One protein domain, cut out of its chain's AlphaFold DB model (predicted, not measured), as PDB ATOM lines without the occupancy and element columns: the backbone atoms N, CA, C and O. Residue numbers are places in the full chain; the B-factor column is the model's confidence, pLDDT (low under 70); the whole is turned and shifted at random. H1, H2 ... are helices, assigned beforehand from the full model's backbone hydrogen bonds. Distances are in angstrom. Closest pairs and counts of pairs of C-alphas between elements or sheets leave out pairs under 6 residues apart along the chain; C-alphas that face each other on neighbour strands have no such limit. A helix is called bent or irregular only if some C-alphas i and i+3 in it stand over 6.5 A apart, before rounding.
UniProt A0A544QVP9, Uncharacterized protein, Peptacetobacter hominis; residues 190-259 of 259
ATOM      1  N   LEU A 190     162.234 193.812 122.648       82.06
ATOM      2  CA  LEU A 190     162.766 192.548 123.153       82.06
ATOM      3  C   LEU A 190     163.008 191.554 122.013       82.06
ATOM      4  O   LEU A 190     164.045 190.886 121.987       82.06
ATOM      5  N   ASP A 191     162.103 191.504 121.044       82.38
ATOM      6  CA  ASP A 191     162.250 190.698 119.838       82.38
ATOM      7  C   ASP A 191     163.474 191.121 119.030       82.38
ATOM      8  O   ASP A 191     164.272 190.275 118.625       82.38
ATOM      9  N   VAL A 192     163.694 192.429 118.855       83.75
ATOM     10  CA  VAL A 192     164.874 192.913 118.122       83.75
ATOM     11  C   VAL A 192     166.171 192.547 118.854       83.75
ATOM     12  O   VAL A 192     167.139 192.133 118.212       83.75
ATOM     13  N   LYS A 193     166.191 192.616 120.194       85.44
ATOM     14  CA  LYS A 193     167.336 192.147 120.999       85.44
ATOM     15  C   LYS A 193     167.608 190.660 120.746       85.44
ATOM     16  O   LYS A 193     168.751 190.297 120.483       85.44
ATOM     17  N   LYS A 194     166.574 189.810 120.759       81.62
ATOM     18  CA  LYS A 194     166.707 188.374 120.448       81.62
ATOM     19  C   LYS A 194     167.241 188.150 119.032       81.62
ATOM     20  O   LYS A 194     168.152 187.351 118.860       81.62
ATOM     21  N   MET A 195     166.747 188.895 118.040       82.19
ATOM     22  CA  MET A 195     167.230 188.801 116.655       82.19
ATOM     23  C   MET A 195     168.722 189.130 116.531       82.19
ATOM     24  O   MET A 195     169.418 188.463 115.776       82.19
ATOM     25  N   ILE A 196     169.218 190.123 117.278       84.94
ATOM     26  CA  ILE A 196     170.650 190.464 117.308       84.94
ATOM     27  C   ILE A 196     171.469 189.337 117.942       84.94
ATOM     28  O   ILE A 196     172.519 188.978 117.419       84.94
ATOM     29  N   PHE A 197     170.991 188.769 119.053       81.31
ATOM     30  CA  PHE A 197     171.685 187.682 119.748       81.31
ATOM     31  C   PHE A 197     171.690 186.362 118.971       81.31
ATOM     32  O   PHE A 197     172.628 185.587 119.111       81.31
ATOM     33  N   SER A 198     170.653 186.092 118.178       76.88
ATOM     34  CA  SER A 198     170.531 184.862 117.385       76.88
ATOM     35  C   SER A 198     171.206 184.934 116.011       76.88
ATOM     36  O   SER A 198     171.116 183.971 115.248       76.88
ATOM     37  N   ASP A 199     171.812 186.069 115.651       77.12
ATOM     38  CA  ASP A 199     172.506 186.235 114.375       77.12
ATOM     39  C   ASP A 199     174.020 186.067 114.560       77.12
ATOM     40  O   ASP A 199     174.736 186.996 114.943       77.12
ATOM     41  N   ASP A 200     174.506 184.873 114.221       77.31
ATOM     42  CA  ASP A 200     175.918 184.477 114.328       77.31
ATOM     43  C   ASP A 200     176.853 185.290 113.412       77.31
ATOM     44  O   ASP A 200     178.078 185.207 113.517       77.31
ATOM     45  N   ARG A 201     176.300 186.090 112.488       81.62
ATOM     46  CA  ARG A 201     177.072 186.984 111.605       81.62
ATOM     47  C   ARG A 201     177.429 188.304 112.291       81.62
ATOM     48  O   ARG A 201     178.179 189.111 111.728       81.62
ATOM     49  N   ILE A 202     176.864 188.565 113.467       83.75
ATOM     50  CA  ILE A 202     177.142 189.762 114.254       83.75
ATOM     51  C   ILE A 202     178.260 189.448 115.243       83.75
ATOM     52  O   ILE A 202     178.168 188.515 116.032       83.75
ATOM     53  N   SER A 203     179.328 190.244 115.195       88.31
ATOM     54  CA  SER A 203     180.418 190.171 116.173       88.31
ATOM     55  C   SER A 203     179.886 190.443 117.583       88.31
ATOM     56  O   SER A 203     179.001 191.276 117.750       88.31
ATOM     57  N   GLU A 204     180.455 189.813 118.609       83.81
ATOM     58  CA  GLU A 204     180.050 190.038 120.004       83.81
ATOM     59  C   GLU A 204     180.149 191.525 120.420       83.81
ATOM     60  O   GLU A 204     179.297 192.039 121.150       83.81
ATOM     61  N   ASP A 205     181.149 192.251 119.912       85.00
ATOM     62  CA  ASP A 205     181.306 193.693 120.156       85.00
ATOM     63  C   ASP A 205     180.244 194.522 119.418       85.00
ATOM     64  O   ASP A 205     179.705 195.496 119.962       85.00
ATOM     65  N   ASP A 206     179.879 194.104 118.204       88.56
ATOM     66  CA  ASP A 206     178.803 194.735 117.441       88.56
ATOM     67  C   ASP A 206     177.442 194.460 118.101       88.56
ATOM     68  O   ASP A 206     176.620 195.370 118.206       88.56
ATOM     69  N   GLN A 207     177.223 193.249 118.631       86.94
ATOM     70  CA  GLN A 207     176.029 192.891 119.399       86.94
ATOM     71  C   GLN A 207     175.884 193.798 120.627       86.94
ATOM     72  O   GLN A 207     174.829 194.406 120.813       86.94
ATOM     73  N   LYS A 208     176.943 193.970 121.433       87.81
ATOM     74  CA  LYS A 208     176.937 194.884 122.597       87.81
ATOM     75  C   LYS A 208     176.573 196.314 122.194       87.81
ATOM     76  O   LYS A 208     175.763 196.969 122.859       87.81
ATOM     77  N   THR A 209     177.137 196.783 121.087       88.44
ATOM     78  CA  THR A 209     176.910 198.138 120.574       88.44
ATOM     79  C   THR A 209     175.472 198.325 120.074       88.44
ATOM     80  O   THR A 209     174.824 199.318 120.411       88.44
ATOM     81  N   LEU A 210     174.925 197.340 119.357       87.81
ATOM     82  CA  LEU A 210     173.539 197.329 118.878       87.81
ATOM     83  C   LEU A 210     172.520 197.221 120.013       87.81
ATOM     84  O   LEU A 210     171.496 197.901 119.995       87.81
ATOM     85  N   LEU A 211     172.800 196.422 121.039       87.81
ATOM     86  CA  LEU A 211     171.945 196.335 122.223       87.81
ATOM     87  C   LEU A 211     171.901 197.671 122.966       87.81
ATOM     88  O   LEU A 211     170.825 198.118 123.360       87.81
ATOM     89  N   SER A 212     173.047 198.345 123.099       87.81
ATOM     90  CA  SER A 212     173.109 199.689 123.680       87.81
ATOM     91  C   SER A 212     172.289 200.704 122.875       87.81
ATOM     92  O   SER A 212     171.605 201.539 123.469       87.81
ATOM     93  N   LEU A 213     172.323 200.618 121.542       89.69
ATOM     94  CA  LEU A 213     171.488 201.433 120.659       89.69
ATOM     95  C   LEU A 213     169.994 201.186 120.907       89.69
ATOM     96  O   LEU A 213     169.240 202.146 121.061       89.69
ATOM     97  N   ILE A 214     169.562 199.926 120.976       89.44
ATOM     98  CA  ILE A 214     168.148 199.598 121.205       89.44
ATOM     99  C   ILE A 214     167.684 200.083 122.571       89.44
ATOM    100  O   ILE A 214     166.636 200.712 122.654       89.44
ATOM    101  N   VAL A 215     168.477 199.863 123.622       88.50
ATOM    102  CA  VAL A 215     168.158 200.353 124.971       88.50
ATOM    103  C   VAL A 215     168.049 201.878 124.990       88.50
ATOM    104  O   VAL A 215     167.148 202.425 125.624       88.50
ATOM    105  N   LEU A 216     168.926 202.590 124.276       87.94
ATOM    106  CA  LEU A 216     168.828 204.045 124.154       87.94
ATOM    107  C   LEU A 216     167.508 204.469 123.498       87.94
ATOM    108  O   LEU A 216     166.869 205.404 123.965       87.94
ATOM    109  N   ILE A 217     167.103 203.805 122.418       86.38
ATOM    110  CA  ILE A 217     165.867 204.145 121.707       86.38
ATOM    111  C   ILE A 217     164.647 203.819 122.571       86.38
ATOM    112  O   ILE A 217     163.796 204.682 122.754       86.38
ATOM    113  N   GLU A 218     164.600 202.624 123.155       87.31
ATOM    114  CA  GLU A 218     163.555 202.176 124.080       87.31
ATOM    115  C   GLU A 218     163.370 203.191 125.214       87.31
ATOM    116  O   GLU A 218     162.309 203.805 125.314       87.31
ATOM    117  N   THR A 219     164.438 203.499 125.956       84.31
ATOM    118  CA  THR A 219     164.392 204.468 127.067       84.31
ATOM    119  C   THR A 219     163.982 205.873 126.632       84.31
ATOM    120  O   THR A 219     163.218 206.531 127.334       84.31
ATOM    121  N   MET A 220     164.459 206.364 125.488       82.00
ATOM    122  CA  MET A 220     164.075 207.693 125.000       82.00
ATOM    123  C   MET A 220     162.603 207.739 124.594       82.00
ATOM    124  O   MET A 220     161.917 208.725 124.868       82.00
ATOM    125  N   THR A 221     162.110 206.667 123.975       81.06
ATOM    126  CA  THR A 221     160.729 206.589 123.494       81.06
ATOM    127  C   THR A 221     159.732 206.404 124.638       81.06
ATOM    128  O   THR A 221     158.762 207.154 124.702       81.06
ATOM    129  N   GLU A 222     160.018 205.534 125.610       81.38
ATOM    130  CA  GLU A 222     159.186 205.352 126.811       81.38
ATOM    131  C   GLU A 222     159.057 206.640 127.632       81.38
ATOM    132  O   GLU A 222     157.987 206.959 128.150       81.38
ATOM    133  N   ASN A 223     160.139 207.417 127.722       80.75
ATOM    134  CA  ASN A 223     160.153 208.665 128.480       80.75
ATOM    135  C   ASN A 223     159.675 209.885 127.666       80.75
ATOM    136  O   ASN A 223     159.701 211.001 128.186       80.75
ATOM    137  N   ASN A 224     159.244 209.704 126.408       76.75
ATOM    138  CA  ASN A 224     158.874 210.785 125.481       76.75
ATOM    139  C   ASN A 224     159.948 211.890 125.366       76.75
ATOM    140  O   ASN A 224     159.641 213.079 125.232       76.75
ATOM    141  N   VAL A 225     161.225 211.504 125.435       80.12
ATOM    142  CA  VAL A 225     162.358 212.435 125.394       80.12
ATOM    143  C   VAL A 225     162.818 212.615 123.946       80.12
ATOM    144  O   VAL A 225     163.061 211.629 123.245       80.12
ATOM    145  N   PRO A 226     162.993 213.860 123.467       74.25
ATOM    146  CA  PRO A 226     163.546 214.095 122.143       74.25
ATOM    147  C   PRO A 226     164.994 213.599 122.068       74.25
ATOM    148  O   PRO A 226     165.837 213.949 122.896       74.25
ATOM    149  N   LEU A 227     165.297 212.810 121.035       76.56
ATOM    150  CA  LEU A 227     166.642 212.295 120.794       76.56
ATOM    151  C   LEU A 227     167.632 213.457 120.585       76.56
ATOM    152  O   LEU A 227     167.419 214.289 119.692       76.56
ATOM    153  N   PRO A 228     168.728 213.536 121.365       78.50
ATOM    154  CA  PRO A 228     169.715 214.587 121.183       78.50
ATOM    155  C   PRO A 228     170.392 214.450 119.816       78.50
ATOM    156  O   PRO A 228     170.645 213.346 119.325       78.50
ATOM    157  N   LYS A 229     170.710 215.585 119.183       75.00
ATOM    158  CA  LYS A 229     171.437 215.588 117.906       75.00
ATOM    159  C   LYS A 229     172.765 214.846 118.075       75.00
ATOM    160  O   LYS A 229     173.544 215.179 118.962       75.00
ATOM    161  N   GLY A 230     173.004 213.849 117.226       79.75
ATOM    162  CA  GLY A 230     174.202 213.007 117.292       79.75
ATOM    163  C   GLY A 230     174.114 211.816 118.254       79.75
ATOM    164  O   GLY A 230     175.105 211.116 118.432       79.75
ATOM    165  N   ALA A 231     172.943 211.522 118.837       78.25
ATOM    166  CA  ALA A 231     172.733 210.320 119.658       78.25
ATOM    167  C   ALA A 231     173.156 209.021 118.944       78.25
ATOM    168  O   ALA A 231     173.635 208.083 119.583       78.25
ATOM    169  N   PHE A 232     173.005 209.000 117.616       83.50
ATOM    170  CA  PHE A 232     173.328 207.863 116.761       83.50
ATOM    171  C   PHE A 232     174.755 207.856 116.213       83.50
ATOM    172  O   PHE A 232     175.176 206.832 115.689       83.50
ATOM    173  N   SER A 233     175.521 208.940 116.366       84.25
ATOM    174  CA  SER A 233     176.867 209.057 115.782       84.25
ATOM    175  C   SER A 233     177.819 207.975 116.295       84.25
ATOM    176  O   SER A 233     178.603 207.424 115.537       84.25
ATOM    177  N   LYS A 234     177.694 207.591 117.570       85.69
ATOM    178  CA  LYS A 234     178.468 206.487 118.169       85.69
ATOM    179  C   LYS A 234     178.077 205.088 117.672       85.69
ATOM    180  O   LYS A 234     178.752 204.124 118.004       85.69
ATOM    181  N   TYR A 235     176.975 204.970 116.935       88.75
ATOM    182  CA  TYR A 235     176.456 203.709 116.407       88.75
ATOM    183  C   TYR A 235     176.496 203.663 114.875       88.75
ATOM    184  O   TYR A 235     176.067 202.671 114.294       88.75
ATOM    185  N   GLU A 236     176.984 204.721 114.218       87.00
ATOM    186  CA  GLU A 236     176.933 204.895 112.762       87.00
ATOM    187  C   GLU A 236     177.601 203.739 112.016       87.00
ATOM    188  O   GLU A 236     177.011 203.186 111.087       87.00
ATOM    189  N   ASP A 237     178.773 203.310 112.484       87.62
ATOM    190  CA  ASP A 237     179.517 202.196 111.895       87.62
ATOM    191  C   ASP A 237     178.692 200.904 111.905       87.62
ATOM    192  O   ASP A 237     178.565 200.215 110.889       87.62
ATOM    193  N   VAL A 238     178.065 200.598 113.043       88.25
ATOM    194  CA  VAL A 238     177.332 199.343 113.249       88.25
ATOM    195  C   VAL A 238     175.967 199.379 112.556       88.25
ATOM    196  O   VAL A 238     175.552 198.389 111.955       88.25
ATOM    197  N   ILE A 239     175.302 200.537 112.539       85.88
ATOM    198  CA  ILE A 239     174.065 200.765 111.775       85.88
ATOM    199  C   ILE A 239     174.328 200.616 110.271       85.88
ATOM    200  O   ILE A 239     173.551 199.973 109.562       85.88
ATOM    201  N   THR A 240     175.435 201.176 109.780       85.69
ATOM    202  CA  THR A 240     175.808 201.106 108.360       85.69
ATOM    203  C   THR A 240     176.180 199.685 107.953       85.69
ATOM    204  O   THR A 240     175.817 199.240 106.860       85.69
ATOM    205  N   LYS A 241     176.866 198.954 108.838       87.50
ATOM    206  CA  LYS A 241     177.239 197.550 108.643       87.50
ATOM    207  C   LYS A 241     176.022 196.621 108.643       87.50
ATOM    208  O   LYS A 241     175.939 195.728 107.802       87.50
ATOM    209  N   TYR A 242     175.053 196.863 109.524       86.56
ATOM    210  CA  TYR A 242     173.842 196.054 109.672       86.56
ATOM    211  C   TYR A 242     172.585 196.859 109.316       86.56
ATOM    212  O   TYR A 242     171.693 197.050 110.142       86.56
ATOM    213  N   LYS A 243     172.493 197.303 108.052       82.06
ATOM    214  CA  LYS A 243     171.406 198.175 107.555       82.06
ATOM    215  C   LYS A 243     170.004 197.678 107.898       82.06
ATOM    216  O   LYS A 243     169.134 198.475 108.236       82.06
ATOM    217  N   TRP A 244     169.797 196.364 107.874       80.88
ATOM    218  CA  TRP A 244     168.508 195.754 108.192       80.88
ATOM    219  C   TRP A 244     168.011 196.081 109.609       80.88
ATOM    220  O   TRP A 244     166.808 196.145 109.830       80.88
ATOM    221  N   ILE A 245     168.910 196.341 110.563       82.44
ATOM    222  CA  ILE A 245     168.537 196.697 111.936       82.44
ATOM    223  C   ILE A 245     167.892 198.081 111.976       82.44
ATOM    224  O   ILE A 245     166.936 198.288 112.721       82.44
ATOM    225  N   SER A 246     168.361 199.016 111.144       81.19
ATOM    226  CA  SER A 246     167.756 200.348 111.050       81.19
ATOM    227  C   SER A 246     166.322 200.288 110.522       81.19
ATOM    228  O   SER A 246     165.433 200.917 111.100       81.19
ATOM    229  N   ASP A 247     166.072 199.442 109.519       80.19
ATOM    230  CA  ASP A 247     164.720 199.161 109.037       80.19
ATOM    231  C   ASP A 247     163.869 198.531 110.140       80.19
ATOM    232  O   ASP A 247     162.690 198.863 110.280       80.19
ATOM    233  N   VAL A 248     164.462 197.642 110.946       80.25
ATOM    234  CA  VAL A 248     163.735 196.977 112.024       80.25
ATOM    235  C   VAL A 248     163.305 197.926 113.120       80.25
ATOM    236  O   VAL A 248     162.119 197.995 113.449       80.25
ATOM    237  N   ILE A 249     164.247 198.711 113.618       82.44
ATOM    238  CA  ILE A 249     164.003 199.756 114.605       82.44
ATOM    239  C   ILE A 249     162.943 200.741 114.091       82.44
ATOM    240  O   ILE A 249     161.996 201.053 114.811       82.44
ATOM    241  N   GLY A 250     163.057 201.187 112.835       80.62
ATOM    242  CA  GLY A 250     162.093 202.106 112.230       80.62
ATOM    243  C   GLY A 250     160.667 201.553 112.230       80.62
ATOM    244  O   GLY A 250     159.727 202.272 112.568       80.62
ATOM    245  N   ARG A 251     160.486 200.263 111.919       76.31
ATOM    246  CA  ARG A 251     159.152 199.641 111.944       76.31
ATOM    247  C   ARG A 251     158.602 199.448 113.352       76.31
ATOM    248  O   ARG A 251     157.401 199.637 113.527       76.31
ATOM    249  N   VAL A 252     159.438 199.119 114.338       78.94
ATOM    250  CA  VAL A 252     159.012 199.049 115.751       78.94
ATOM    251  C   VAL A 252     158.493 200.412 116.215       78.94
ATOM    252  O   VAL A 252     157.397 200.497 116.761       78.94
ATOM    253  N   LEU A 253     159.216 201.491 115.898       79.19
ATOM    254  CA  LEU A 253     158.800 202.857 116.228       79.19
ATOM    255  C   LEU A 253     157.464 203.238 115.576       79.19
ATOM    256  O   LEU A 253     156.595 203.807 116.232       79.19
ATOM    257  N   VAL A 254     157.271 202.902 114.299       75.69
ATOM    258  CA  VAL A 254     155.996 203.157 113.610       75.69
ATOM    259  C   VAL A 254     154.855 202.355 114.244       75.69
ATOM    260  O   VAL A 254     153.793 202.914 114.497       75.69
ATOM    261  N   ASN A 255     155.075 201.072 114.544       70.44
ATOM    262  CA  ASN A 255     154.047 200.210 115.125       70.44
ATOM    263  C   ASN A 255     153.647 200.620 116.549       70.44
ATOM    264  O   ASN A 255     152.488 200.454 116.902       70.44
ATOM    265  N   MET A 256     154.582 201.115 117.365       69.19
ATOM    266  CA  MET A 256     154.279 201.492 118.751       69.19
ATOM    267  C   MET A 256     153.618 202.868 118.875       69.19
ATOM    268  O   MET A 256     152.858 203.077 119.815       69.19
ATOM    269  N   TYR A 257     153.914 203.805 117.968       67.38
ATOM    270  CA  TYR A 257     153.547 205.216 118.159       67.38
ATOM    271  C   TYR A 257     152.621 205.800 117.086       67.38
ATOM    272  O   TYR A 257     152.042 206.860 117.315       67.38
ATOM    273  N   PHE A 258     152.473 205.154 115.925       59.56
ATOM    274  CA  PHE A 258     151.734 205.721 114.786       59.56
ATOM    275  C   PHE A 258     150.568 204.859 114.279       59.56
ATOM    276  O   PHE A 258     149.823 205.325 113.413       59.56
ATOM    277  N   ILE A 259     150.403 203.632 114.780       50.34
ATOM    278  CA  ILE A 259     149.325 202.691 114.416       50.34
ATOM    279  C   ILE A 259     148.514 202.367 115.666       50.34
ATOM    280  O   ILE A 259     147.270 202.309 115.541       50.34
TER     281      ILE A 259
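AT A GLANCE: This is residues 190 to 259 of the 259 residues of an uncharacterized protein of Peptacetobacter hominis (UniProt A0A544QVP9). Three helices, H1, H2 and H4, run side by side at shallow tilts as a loose bundle, their centres making a triangle, and the short H3 is set steeply across the first half of H2, on a side away from H1. H2 is the longest of them; H1 packs against its first half as a helical hairpin, while H4 comes near the other three helices and clearly touches none of them. The printed part has 70 residues with four named helices, in the order H1, H2, H3, H4, and no named strand; the class is all helix, with 51 residues in the helices. The whole is compact, with a radius of gyration of the C-alphas of 12.0 A, and the C-alphas span 32 by 25 by 17 A along their three main axes.

IN THESE COORDINATES: Begin at C-alpha 190, at (162.766, 192.548, 123.153), where the printed part and H1 both start; H1 covers residues 190 to 197 and measures 10.7 A from first to last C-alpha. After six residues, look for C-alpha 204 at (180.050, 190.038, 120.004): here H2 begins, and it runs through residues 204 to 222 over 26.8 A. Ten residues further on you reach H3, residues 233 to 241, which is 13.5 A long. It is irregular: the C-alphas of Lys 234 and Asp 237 are 7.7 A apart, where about 5 A would be found in a regular helix. One residue, Tyr 242, then leads to H4, residues 243 to 257, which is 21.9 A long and ends at C-alpha 257, at (153.547, 205.216, 118.159). Two more residues follow, to Ile 259, the chain's last residue.

HOW THE PARTS SIT: Start with H1 and H2, a helical hairpin. They touch, with the C-alphas of Ile 196 and Gln 207 closest at 6.3 A, and run opposite ways at a shallow tilt of 13 degrees; H2 touches H1 with residues 207 to 214 alone. Next look at Asp 206 and Val 238, whose C-alphas are the closest of H2 and H3 at 6.4 A. These two helices touch, through residues 206 to 213 alone of H2, and run opposite ways at a steep tilt of 58 degrees. H1 and H3 are apart. H4 is close to H3 but not clearly touching it: their closest C-alphas, those of Ile 239 and Ser 246, are 6.4 A apart, and the tilt is steep at 64 degrees. H4 is also close to H1 but not clearly touching it, with the C-alphas of Val 192 and Val 248 closest at 7.4 A; the two run opposite ways at a shallow tilt of 9 degrees. H4 is close to H2 as well but not clearly touching it, with the C-alphas of Ile 214 and Ile 249 closest at 7.8 A; the two run the same way at a shallow tilt of 20 degrees. In the backbones of H1, H2 and H4 every O i to N i+4 pair is within hydrogen-bond range, while in H3 it is 3 of 5.

THE WHOLE: Look for the two C-alphas farthest apart, those of Asp 205 and Ile 259, at 33.7 A; the first and last printed C-alphas, of Leu 190 and Ile 259, are 19.0 A apart. The printed part has no cut. No link between the helices is long: the one from H3 to H4 is tight, and those from H1 to H2 and from H2 to H3 are short. In the B-factor column the mean pLDDT of the printed part is 81.7, and you will find the values under 70 at residues 256 to 259, of which 256 and 257 belong to H4.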